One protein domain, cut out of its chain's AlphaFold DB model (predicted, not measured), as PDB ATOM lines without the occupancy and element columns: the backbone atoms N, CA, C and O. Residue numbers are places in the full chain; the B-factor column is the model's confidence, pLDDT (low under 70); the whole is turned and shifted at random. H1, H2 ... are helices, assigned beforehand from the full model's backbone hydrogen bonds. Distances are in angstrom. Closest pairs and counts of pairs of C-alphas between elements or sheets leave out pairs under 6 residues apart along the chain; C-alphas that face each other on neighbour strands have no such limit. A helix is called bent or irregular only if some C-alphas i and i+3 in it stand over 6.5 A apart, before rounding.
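Overview. This is residues 32 to 108 of the 151 residues of an uncharacterized protein of Rhizophagus irregularis (UniProt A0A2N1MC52). One long helix, H1, makes the longest axis, and the short helix H4 meets its later half nearly at a right angle, with H5 folded back on H4 as a loose helical hairpin. Residues 33 to 43 of H1 stick out as an arm, while at its other end the small helix H2 makes a corner with H1, and the small helix H3 follows near H2, off to the side of H1. The printed part has 77 residues with five named helices, H1 to H5 in chain order, and no named strand; its class is all helix. It is loose, with a radius of gyration of the C-alphas of 14.4 A, and flat, spanning 43 by 34 by 17 A.

Along the chain. Find C-alpha 33 at (-29.967, -6.607, 2.146); from there H1, residues 33 to 56, runs 34.2 A to C-alpha 56 at (-16.585, -22.325, 29.466). Next come H2, residues 59 to 65, H3, residues 67 to 72, and H4, residues 75 to 82. H5, residues 91 to 104, runs 20.1 A to C-alpha 104 at (-18.961, -32.523, 21.593). H2 is irregular: C-alphas 60 and 63 are 7.0 A apart.

Arrangement. Look at residues 44 to 52 of H1, which touch H4 about perpendicular, at 88 degrees; the closest C-alphas, of Thr 48 and Lys 76, are 5.7 A apart. H4 and H5 form a hairpin, opposite ways at 35.5 degrees, only just a steep tilt; their closest C-alphas, Asn 82 and Gln 97, are 6.0 A apart. H1 and H2 touch only at the corner, closest at C-alphas 56 and 62, 6.4 A. H2 and H3 are close but not clearly touching, with closest C-alphas 64 and 70 at 6.0 A. H1 and H5 are apart. Every O i to N i+4 pair is within hydrogen-bond range in H1, H4 and H5; H3 has 1 of 2, and H2 0 of 3 beside 2 of 4 O i to N i+3 pairs.

Size, cuts and confidence. The C-alphas farthest apart, Asn 32 and Leu 108, are 44.1 A apart. The printed part has no cut and no long link. Residues 86 to 92 stand free, and pLDDT is under 70 at residues 32 to 40 and 84 to 89.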
ATOM      1  N   ASN A  32     -33.259  -3.509   2.890       68.31
ATOM      2  CA  ASN A  32     -31.862  -3.305   2.523       68.31
ATOM      3  C   ASN A  32     -31.019  -4.512   2.959       68.31
ATOM      4  O   ASN A  32     -30.658  -4.673   4.126       68.31
ATOM      5  N   LYS A  33     -30.700  -5.355   1.975       60.88
ATOM      6  CA  LYS A  33     -29.967  -6.607   2.146       60.88
ATOM      7  C   LYS A  33     -28.611  -6.397   2.818       60.88
ATOM      8  O   LYS A  33     -28.189  -7.267   3.565       60.88
ATOM      9  N   GLU A  34     -27.941  -5.268   2.597       64.44
ATOM     10  CA  GLU A  34     -26.659  -4.977   3.251       64.44
ATOM     11  C   GLU A  34     -26.829  -4.723   4.753       64.44
ATOM     12  O   GLU A  34     -26.064  -5.261   5.548       64.44
ATOM     13  N   THR A  35     -27.864  -3.979   5.157       59.62
ATOM     14  CA  THR A  35     -28.167  -3.708   6.572       59.62
ATOM     15  C   THR A  35     -28.538  -4.990   7.320       59.62
ATOM     16  O   THR A  35     -27.952  -5.265   8.363       59.62
ATOM     17  N   LEU A  36     -29.412  -5.826   6.742       58.94
ATOM     18  CA  LEU A  36     -29.761  -7.135   7.313       58.94
ATOM     19  C   LEU A  36     -28.540  -8.053   7.456       58.94
ATOM     20  O   LEU A  36     -28.342  -8.668   8.496       58.94
ATOM     21  N   MET A  37     -27.684  -8.118   6.432       58.16
ATOM     22  CA  MET A  37     -26.489  -8.970   6.463       58.16
ATOM     23  C   MET A  37     -25.488  -8.527   7.539       58.16
ATOM     24  O   MET A  37     -24.828  -9.374   8.143       58.16
ATOM     25  N   VAL A  38     -25.361  -7.217   7.788       60.84
ATOM     26  CA  VAL A  38     -24.504  -6.673   8.855       60.84
ATOM     27  C   VAL A  38     -25.086  -6.981  10.236       60.84
ATOM     28  O   VAL A  38     -24.348  -7.420  11.117       60.84
ATOM     29  N   GLU A  39     -26.394  -6.803  10.424       68.81
ATOM     30  CA  GLU A  39     -27.078  -7.121  11.684       68.81
ATOM     31  C   GLU A  39     -27.007  -8.622  12.007       68.81
ATOM     32  O   GLU A  39     -26.625  -8.989  13.117       68.81
ATOM     33  N   ASP A  40     -27.246  -9.492  11.023       68.25
ATOM     34  CA  ASP A  40     -27.126 -10.947  11.171       68.25
ATOM     35  C   ASP A  40     -25.690 -11.376  11.508       68.25
ATOM     36  O   ASP A  40     -25.470 -12.261  12.340       68.25
ATOM     37  N   ALA A  41     -24.687 -10.742  10.891       70.12
ATOM     38  CA  ALA A  41     -23.284 -11.015  11.188       70.12
ATOM     39  C   ALA A  41     -22.906 -10.598  12.618       70.12
ATOM     40  O   ALA A  41     -22.195 -11.343  13.299       70.12
ATOM     41  N   LEU A  42     -23.400  -9.448  13.088       71.50
ATOM     42  CA  LEU A  42     -23.189  -8.963  14.453       71.50
ATOM     43  C   LEU A  42     -23.903  -9.839  15.488       71.50
ATOM     44  O   LEU A  42     -23.301 -10.198  16.500       71.50
ATOM     45  N   LEU A  43     -25.151 -10.233  15.226       75.56
ATOM     46  CA  LEU A  43     -25.905 -11.156  16.078       75.56
ATOM     47  C   LEU A  43     -25.202 -12.509  16.184       75.56
ATOM     48  O   LEU A  43     -25.055 -13.047  17.282       75.56
ATOM     49  N   LEU A  44     -24.702 -13.036  15.065       77.12
ATOM     50  CA  LEU A  44     -23.957 -14.290  15.048       77.12
ATOM     51  C   LEU A  44     -22.627 -14.177  15.805       77.12
ATOM     52  O   LEU A  44     -22.266 -15.098  16.535       77.12
ATOM     53  N   TYR A  45     -21.904 -13.065  15.655       78.56
ATOM     54  CA  TYR A  45     -20.653 -12.811  16.374       78.56
ATOM     55  C   TYR A  45     -20.880 -12.720  17.888       78.56
ATOM     56  O   TYR A  45     -20.251 -13.455  18.651       78.56
ATOM     57  N   ASN A  46     -21.840 -11.899  18.317       79.19
ATOM     58  CA  ASN A  46     -22.182 -11.734  19.730       79.19
ATOM     59  C   ASN A  46     -22.711 -13.034  20.341       79.19
ATOM     60  O   ASN A  46     -22.291 -13.414  21.432       79.19
ATOM     61  N   GLY A  47     -23.571 -13.757  19.618       79.06
ATOM     62  CA  GLY A  47     -24.050 -15.071  20.039       79.06
ATOM     63  C   GLY A  47     -22.916 -16.085  20.188       79.06
ATOM     64  O   GLY A  47     -22.929 -16.887  21.115       79.06
ATOM     65  N   THR A  48     -21.897 -16.021  19.325       83.25
ATOM     66  CA  THR A  48     -20.742 -16.931  19.382       83.25
ATOM     67  C   THR A  48     -19.886 -16.671  20.619       83.25
ATOM     68  O   THR A  48     -19.448 -17.621  21.263       83.25
ATOM     69  N   ILE A  49     -19.656 -15.398  20.962       82.62
ATOM     70  CA  ILE A  49     -18.920 -15.016  22.176       82.62
ATOM     71  C   ILE A  49     -19.700 -15.433  23.421       82.62
ATOM     72  O   ILE A  49     -19.158 -16.139  24.263       82.62
ATOM     73  N   CYS A  50     -20.985 -15.075  23.500       82.94
ATOM     74  CA  CYS A  50     -21.821 -15.394  24.658       82.94
ATOM     75  C   CYS A  50     -21.891 -16.905  24.907       82.94
ATOM     76  O   CYS A  50     -21.688 -17.366  26.027       82.94
ATOM     77  N   TRP A  51     -22.114 -17.689  23.848       80.06
ATOM     78  CA  TRP A  51     -22.200 -19.142  23.963       80.06
ATOM     79  C   TRP A  51     -20.866 -19.778  24.346       80.06
ATOM     80  O   TRP A  51     -20.846 -20.715  25.140       80.06
ATOM     81  N   ARG A  52     -19.746 -19.261  23.821       84.06
ATOM     82  CA  ARG A  52     -18.407 -19.674  24.257       84.06
ATOM     83  C   ARG A  52     -18.254 -19.442  25.756       84.06
ATOM     84  O   ARG A  52     -17.928 -20.385  26.468       84.06
ATOM     85  N   ASP A  53     -18.497 -18.229  26.235       85.25
ATOM     86  CA  ASP A  53     -18.268 -17.874  27.636       85.25
ATOM     87  C   ASP A  53     -19.144 -18.716  28.576       85.25
ATOM     88  O   ASP A  53     -18.639 -19.316  29.524       85.25
ATOM     89  N   GLU A  54     -20.435 -18.860  28.263       83.69
ATOM     90  CA  GLU A  54     -21.355 -19.732  29.004       83.69
ATOM     91  C   GLU A  54     -20.906 -21.197  28.996       83.69
ATOM     92  O   GLU A  54     -20.922 -21.862  30.034       83.69
ATOM     93  N   PHE A  55     -20.471 -21.706  27.841       81.94
ATOM     94  CA  PHE A  55     -19.950 -23.062  27.727       81.94
ATOM     95  C   PHE A  55     -18.716 -23.258  28.611       81.94
ATOM     96  O   PHE A  55     -18.614 -24.292  29.277       81.94
ATOM     97  N   MET A  56     -17.813 -22.275  28.665       83.88
ATOM     98  CA  MET A  56     -16.585 -22.325  29.466       83.88
ATOM     99  C   MET A  56     -16.833 -22.228  30.979       83.88
ATOM    100  O   MET A  56     -15.986 -22.675  31.753       83.88
ATOM    101  N   LEU A  57     -17.985 -21.705  31.411       85.31
ATOM    102  CA  LEU A  57     -18.391 -21.681  32.823       85.31
ATOM    103  C   LEU A  57     -18.854 -23.048  33.350       85.31
ATOM    104  O   LEU A  57     -18.963 -23.242  34.561       85.31
ATOM    105  N   LEU A  58     -19.135 -24.017  32.475       82.12
ATOM    106  CA  LEU A  58     -19.537 -25.353  32.906       82.12
ATOM    107  C   LEU A  58     -18.325 -26.134  33.435       82.12
ATOM    108  O   LEU A  58     -17.327 -26.285  32.735       82.12
ATOM    109  N   ASN A  59     -18.448 -26.753  34.617       79.62
ATOM    110  CA  ASN A  59     -17.376 -27.571  35.216       79.62
ATOM    111  C   ASN A  59     -16.832 -28.660  34.271       79.62
ATOM    112  O   ASN A  59     -15.644 -28.970  34.287       79.62
ATOM    113  N   ARG A  60     -17.695 -29.242  33.432       75.88
ATOM    114  CA  ARG A  60     -17.300 -30.253  32.437       75.88
ATOM    115  C   ARG A  60     -16.435 -29.692  31.304       75.88
ATOM    116  O   ARG A  60     -15.682 -30.439  30.693       75.88
ATOM    117  N   SER A  61     -16.541 -28.395  31.034       80.50
ATOM    118  CA  SER A  61     -15.864 -27.723  29.928       80.50
ATOM    119  C   SER A  61     -14.489 -27.181  30.312       80.50
ATOM    120  O   SER A  61     -13.760 -26.708  29.444       80.50
ATOM    121  N   LEU A  62     -14.097 -27.285  31.587       79.00
ATOM    122  CA  LEU A  62     -12.791 -26.828  32.075       79.00
ATOM    123  C   LEU A  62     -11.617 -27.469  31.316       79.00
ATOM    124  O   LEU A  62     -10.567 -26.851  31.174       79.00
ATOM    125  N   ILE A  63     -11.800 -28.673  30.763       78.50
ATOM    126  CA  ILE A  63     -10.784 -29.348  29.941       78.50
ATOM    127  C   ILE A  63     -10.411 -28.559  28.674       78.50
ATOM    128  O   ILE A  63      -9.292 -28.689  28.190       78.50
ATOM    129  N   TYR A  64     -11.318 -27.717  28.166       78.06
ATOM    130  CA  TYR A  64     -11.116 -26.899  26.967       78.06
ATOM    131  C   TYR A  64     -10.508 -25.521  27.274       78.06
ATOM    132  O   TYR A  64     -10.351 -24.714  26.365       78.06
ATOM    133  N   GLN A  65     -10.162 -25.226  28.537       78.31
ATOM    134  CA  GLN A  65      -9.509 -23.961  28.914       78.31
ATOM    135  C   GLN A  65      -8.046 -23.873  28.463       78.31
ATOM    136  O   GLN A  65      -7.446 -22.805  28.570       78.31
ATOM    137  N   GLN A  66      -7.472 -24.967  27.954       83.81
ATOM    138  CA  GLN A  66      -6.136 -24.941  27.364       83.81
ATOM    139  C   GLN A  66      -6.154 -24.080  26.088       83.81
ATOM    140  O   GLN A  66      -6.983 -24.354  25.211       83.81
ATOM    141  N   PRO A  67      -5.281 -23.061  25.961       83.06
ATOM    142  CA  PRO A  67      -5.276 -22.148  24.817       83.06
ATOM    143  C   PRO A  67      -5.219 -22.872  23.467       83.06
ATOM    144  O   PRO A  67      -5.953 -22.520  22.546       83.06
ATOM    145  N   GLU A  68      -4.431 -23.944  23.380       86.44
ATOM    146  CA  GLU A  68      -4.251 -24.734  22.163       86.44
ATOM    147  C   GLU A  68      -5.545 -25.440  21.741       86.44
ATOM    148  O   GLU A  68      -5.834 -25.557  20.556       86.44
ATOM    149  N   LEU A  69      -6.355 -25.897  22.703       80.25
ATOM    150  CA  LEU A  69      -7.653 -26.514  22.421       80.25
ATOM    151  C   LEU A  69      -8.712 -25.464  22.080       80.25
ATOM    152  O   LEU A  69      -9.570 -25.713  21.235       80.25
ATOM    153  N   LEU A  70      -8.649 -24.291  22.712       81.44
ATOM    154  CA  LEU A  70      -9.607 -23.208  22.502       81.44
ATOM    155  C   LEU A  70      -9.553 -22.655  21.070       81.44
ATOM    156  O   LEU A  70     -10.594 -22.295  20.512       81.44
ATOM    157  N   GLU A  71      -8.352 -22.605  20.488       84.25
ATOM    158  CA  GLU A  71      -8.116 -22.177  19.104       84.25
ATOM    159  C   GLU A  71      -8.572 -23.212  18.066       84.25
ATOM    160  O   GLU A  71      -8.927 -22.841  16.948       84.25
ATOM    161  N   LEU A  72      -8.626 -24.497  18.430       84.94
ATOM    162  CA  LEU A  72      -9.077 -25.572  17.536       84.94
ATOM    163  C   LEU A  72     -10.603 -25.642  17.390       84.94
ATOM    164  O   LEU A  72     -11.106 -26.265  16.452       84.94
ATOM    165  N   ILE A  73     -11.356 -25.032  18.307       82.06
ATOM    166  CA  ILE A  73     -12.818 -25.088  18.297       82.06
ATOM    167  C   ILE A  73     -13.375 -24.003  17.370       82.06
ATOM    168  O   ILE A  73     -13.251 -22.804  17.625       82.06
ATOM    169  N   ASP A  74     -14.096 -24.420  16.326       86.25
ATOM    170  CA  ASP A  74     -14.933 -23.504  15.551       86.25
ATOM    171  C   ASP A  74     -16.210 -23.183  16.340       86.25
ATOM    172  O   ASP A  74     -17.236 -23.868  16.260       86.25
ATOM    173  N   TRP A  75     -16.143 -22.116  17.131       84.31
ATOM    174  CA  TRP A  75     -17.252 -21.643  17.959       84.31
ATOM    175  C   TRP A  75     -18.462 -21.201  17.136       84.31
ATOM    176  O   TRP A  75     -19.598 -21.366  17.574       84.31
ATOM    177  N   LYS A  76     -18.239 -20.685  15.923       83.69
ATOM    178  CA  LYS A  76     -19.315 -20.248  15.028       83.69
ATOM    179  C   LYS A  76     -20.084 -21.455  14.502       83.69
ATOM    180  O   LYS A  76     -21.314 -21.436  14.468       83.69
ATOM    181  N   MET A  77     -19.372 -22.510  14.109       82.56
ATOM    182  CA  MET A  77     -19.982 -23.783  13.724       82.56
ATOM    183  C   MET A  77     -20.673 -24.442  14.918       82.56
ATOM    184  O   MET A  77     -21.800 -24.912  14.792       82.56
ATOM    185  N   SER A  78     -20.036 -24.414  16.088       80.88
ATOM    186  CA  SER A  78     -20.583 -24.987  17.319       80.88
ATOM    187  C   SER A  78     -21.899 -24.317  17.714       80.88
ATOM    188  O   SER A  78     -22.875 -25.018  17.979       80.88
ATOM    189  N   LEU A  79     -21.976 -22.984  17.654       80.81
ATOM    190  CA  LEU A  79     -23.218 -22.243  17.860       80.81
ATOM    191  C   LEU A  79     -24.279 -22.642  16.827       80.81
ATOM    192  O   LEU A  79     -25.390 -22.998  17.198       80.81
ATOM    193  N   LYS A  80     -23.944 -22.652  15.531       78.25
ATOM    194  CA  LYS A  80     -24.899 -23.024  14.471       78.25
ATOM    195  C   LYS A  80     -25.453 -24.438  14.626       78.25
ATOM    196  O   LYS A  80     -26.629 -24.662  14.364       78.25
ATOM    197  N   LEU A  81     -24.618 -25.391  15.032       73.88
ATOM    198  CA  LEU A  81     -25.021 -26.784  15.225       73.88
ATOM    199  C   LEU A  81     -25.847 -26.989  16.500       73.88
ATOM    200  O   LEU A  81     -26.610 -27.956  16.565       73.88
ATOM    201  N   ASN A  82     -25.706 -26.106  17.493       71.19
ATOM    202  CA  ASN A  82     -26.388 -26.210  18.780       71.19
ATOM    203  C   ASN A  82     -27.538 -25.208  18.965       71.19
ATOM    204  O   ASN A  82     -28.309 -25.370  19.904       71.19
ATOM    205  N   CYS A  83     -27.720 -24.221  18.090       72.31
ATOM    206  CA  CYS A  83     -28.906 -23.367  18.089       72.31
ATOM    207  C   CYS A  83     -30.093 -24.105  17.456       72.31
ATOM    208  O   CYS A  83     -30.086 -24.383  16.258       72.31
ATOM    209  N   ILE A  84     -31.122 -24.399  18.254       64.25
ATOM    210  CA  ILE A  84     -32.424 -24.845  17.740       64.25
ATOM    211  C   ILE A  84     -33.214 -23.618  17.278       64.25
ATOM    212  O   ILE A  84     -33.102 -22.528  17.845       64.25
ATOM    213  N   ASN A  85     -34.029 -23.814  16.246       63.41
ATOM    214  CA  ASN A  85     -35.026 -22.849  15.831       63.41
ATOM    215  C   ASN A  85     -36.014 -22.565  16.981       63.41
ATOM    216  O   ASN A  85     -36.757 -23.448  17.388       63.41
ATOM    217  N   GLN A  86     -36.036 -21.344  17.521       60.97
ATOM    218  CA  GLN A  86     -36.859 -21.015  18.699       60.97
ATOM    219  C   GLN A  86     -38.366 -20.956  18.406       60.97
ATOM    220  O   GLN A  86     -39.162 -20.807  19.332       60.97
ATOM    221  N   TYR A  87     -38.761 -21.024  17.134       63.41
ATOM    222  CA  TYR A  87     -40.164 -20.915  16.738       63.41
ATOM    223  C   TYR A  87     -40.960 -22.202  16.986       63.41
ATOM    224  O   TYR A  87     -42.156 -22.104  17.246       63.41
ATOM    225  N   ASP A  88     -40.301 -23.366  16.991       61.94
ATOM    226  CA  ASP A  88     -40.936 -24.672  17.176       61.94
ATOM    227  C   ASP A  88     -40.141 -25.517  18.186       61.94
ATOM    228  O   ASP A  88     -38.928 -25.672  18.069       61.94
ATOM    229  N   THR A  89     -40.812 -26.086  19.192       67.12
ATOM    230  CA  THR A  89     -40.187 -27.001  20.165       67.12
ATOM    231  C   THR A  89     -40.611 -28.439  19.878       67.12
ATOM    232  O   THR A  89     -41.580 -28.931  20.462       67.12
ATOM    233  N   LEU A  90     -39.905 -29.110  18.967       79.94
ATOM    234  CA  LEU A  90     -40.116 -30.531  18.679       79.94
ATOM    235  C   LEU A  90     -39.233 -31.404  19.580       79.94
ATOM    236  O   LEU A  90     -38.090 -31.058  19.894       79.94
ATOM    237  N   PHE A  91     -39.755 -32.559  20.004       83.12
ATOM    238  CA  PHE A  91     -38.991 -33.502  20.827       83.12
ATOM    239  C   PHE A  91     -37.766 -34.025  20.072       83.12
ATOM    240  O   PHE A  91     -36.690 -34.156  20.651       83.12
ATOM    241  N   GLU A  92     -37.917 -34.272  18.776       83.50
ATOM    242  CA  GLU A  92     -36.874 -34.716  17.859       83.50
ATOM    243  C   GLU A  92     -35.694 -33.738  17.834       83.50
ATOM    244  O   GLU A  92     -34.543 -34.164  17.951       83.50
ATOM    245  N   ASP A  93     -35.972 -32.432  17.779       80.62
ATOM    246  CA  ASP A  93     -34.943 -31.388  17.787       80.62
ATOM    247  C   ASP A  93     -34.191 -31.354  19.117       80.62
ATOM    248  O   ASP A  93     -32.961 -31.281  19.141       80.62
ATOM    249  N   HIS A  94     -34.912 -31.489  20.233       81.62
ATOM    250  CA  HIS A  94     -34.298 -31.596  21.554       81.62
ATOM    251  C   HIS A  94     -33.406 -32.844  21.669       81.62
ATOM    252  O   HIS A  94     -32.281 -32.763  22.175       81.62
ATOM    253  N   TYR A  95     -33.862 -34.007  21.189       84.69
ATOM    254  CA  TYR A  95     -33.054 -35.229  21.198       84.69
ATOM    255  C   TYR A  95     -31.800 -35.082  20.338       84.69
ATOM    256  O   TYR A  95     -30.710 -35.450  20.786       84.69
ATOM    257  N   LEU A  96     -31.930 -34.503  19.144       83.69
ATOM    258  CA  LEU A  96     -30.815 -34.274  18.236       83.69
ATOM    259  C   LEU A  96     -29.803 -33.279  18.817       83.69
ATOM    260  O   LEU A  96     -28.600 -33.534  18.772       83.69
ATOM    261  N   GLN A  97     -30.264 -32.183  19.417       81.69
ATOM    262  CA  GLN A  97     -29.394 -31.218  20.092       81.69
ATOM    263  C   GLN A  97     -28.688 -31.856  21.291       81.69
ATOM    264  O   GLN A  97     -27.470 -31.747  21.424       81.69
ATOM    265  N   SER A  98     -29.422 -32.592  22.131       83.81
ATOM    266  CA  SER A  98     -28.839 -33.327  23.255       83.81
ATOM    267  C   SER A  98     -27.763 -34.306  22.781       83.81
ATOM    268  O   SER A  98     -26.706 -34.412  23.402       83.81
ATOM    269  N   PHE A  99     -28.008 -35.006  21.672       85.06
ATOM    270  CA  PHE A  99     -27.046 -35.914  21.061       85.06
ATOM    271  C   PHE A  99     -25.791 -35.181  20.567       85.06
ATOM    272  O   PHE A  99     -24.685 -35.595  20.911       85.06
ATOM    273  N   ARG A 100     -25.941 -34.056  19.854       83.75
ATOM    274  CA  ARG A 100     -24.816 -33.221  19.388       83.75
ATOM    275  C   ARG A 100     -23.951 -32.725  20.544       83.75
ATOM    276  O   ARG A 100     -22.739 -32.910  20.513       83.75
ATOM    277  N   ILE A 101     -24.565 -32.186  21.598       80.44
ATOM    278  CA  ILE A 101     -23.844 -31.728  22.795       80.44
ATOM    279  C   ILE A 101     -23.081 -32.891  23.439       80.44
ATOM    280  O   ILE A 101     -21.912 -32.750  23.788       80.44
ATOM    281  N   LYS A 102     -23.715 -34.064  23.563       86.00
ATOM    282  CA  LYS A 102     -23.068 -35.254  24.132       86.00
ATOM    283  C   LYS A 102     -21.883 -35.737  23.297       86.00
ATOM    284  O   LYS A 102     -20.916 -36.206  23.888       86.00
ATOM    285  N   ILE A 103     -21.936 -35.621  21.968       84.06
ATOM    286  CA  ILE A 103     -20.777 -35.874  21.098       84.06
ATOM    287  C   ILE A 103     -19.663 -34.881  21.431       84.06
ATOM    288  O   ILE A 103     -18.565 -35.299  21.790       84.06
ATOM    289  N   CYS A 104     -19.956 -33.576  21.381       78.06
ATOM    290  CA  CYS A 104     -18.961 -32.523  21.593       78.06
ATOM    291  C   CYS A 104     -18.265 -32.624  22.955       78.06
ATOM    292  O   CYS A 104     -17.065 -32.388  23.044       78.06
ATOM    293  N   CYS A 105     -19.004 -32.995  24.002       78.25
ATOM    294  CA  CYS A 105     -18.497 -33.058  25.371       78.25
ATOM    295  C   CYS A 105     -17.987 -34.446  25.791       78.25
ATOM    296  O   CYS A 105     -17.700 -34.637  26.970       78.25
ATOM    297  N   ASN A 106     -17.902 -35.426  24.880       83.94
ATOM    298  CA  ASN A 106     -17.554 -36.813  25.219       83.94
ATOM    299  C   ASN A 106     -18.468 -37.416  26.323       83.94
ATOM    300  O   ASN A 106     -18.047 -38.143  27.222       83.94
ATOM    301  N   GLU A 107     -19.761 -37.092  26.267       87.50
ATOM    302  CA  GLU A 107     -20.786 -37.468  27.251       87.50
ATOM    303  C   GLU A 107     -21.826 -38.453  26.698       87.50
ATOM    304  O   GLU A 107     -22.856 -38.707  27.344       87.50
ATOM    305  N   LEU A 108     -21.570 -39.026  25.516       91.19
ATOM    306  CA  LEU A 108     -22.376 -40.114  24.971       91.19
ATOM    307  C   LEU A 108     -22.542 -41.235  26.013       91.19
ATOM    308  O   LEU A 108     -21.630 -41.466  26.811       91.19
TER     309      LEU A 108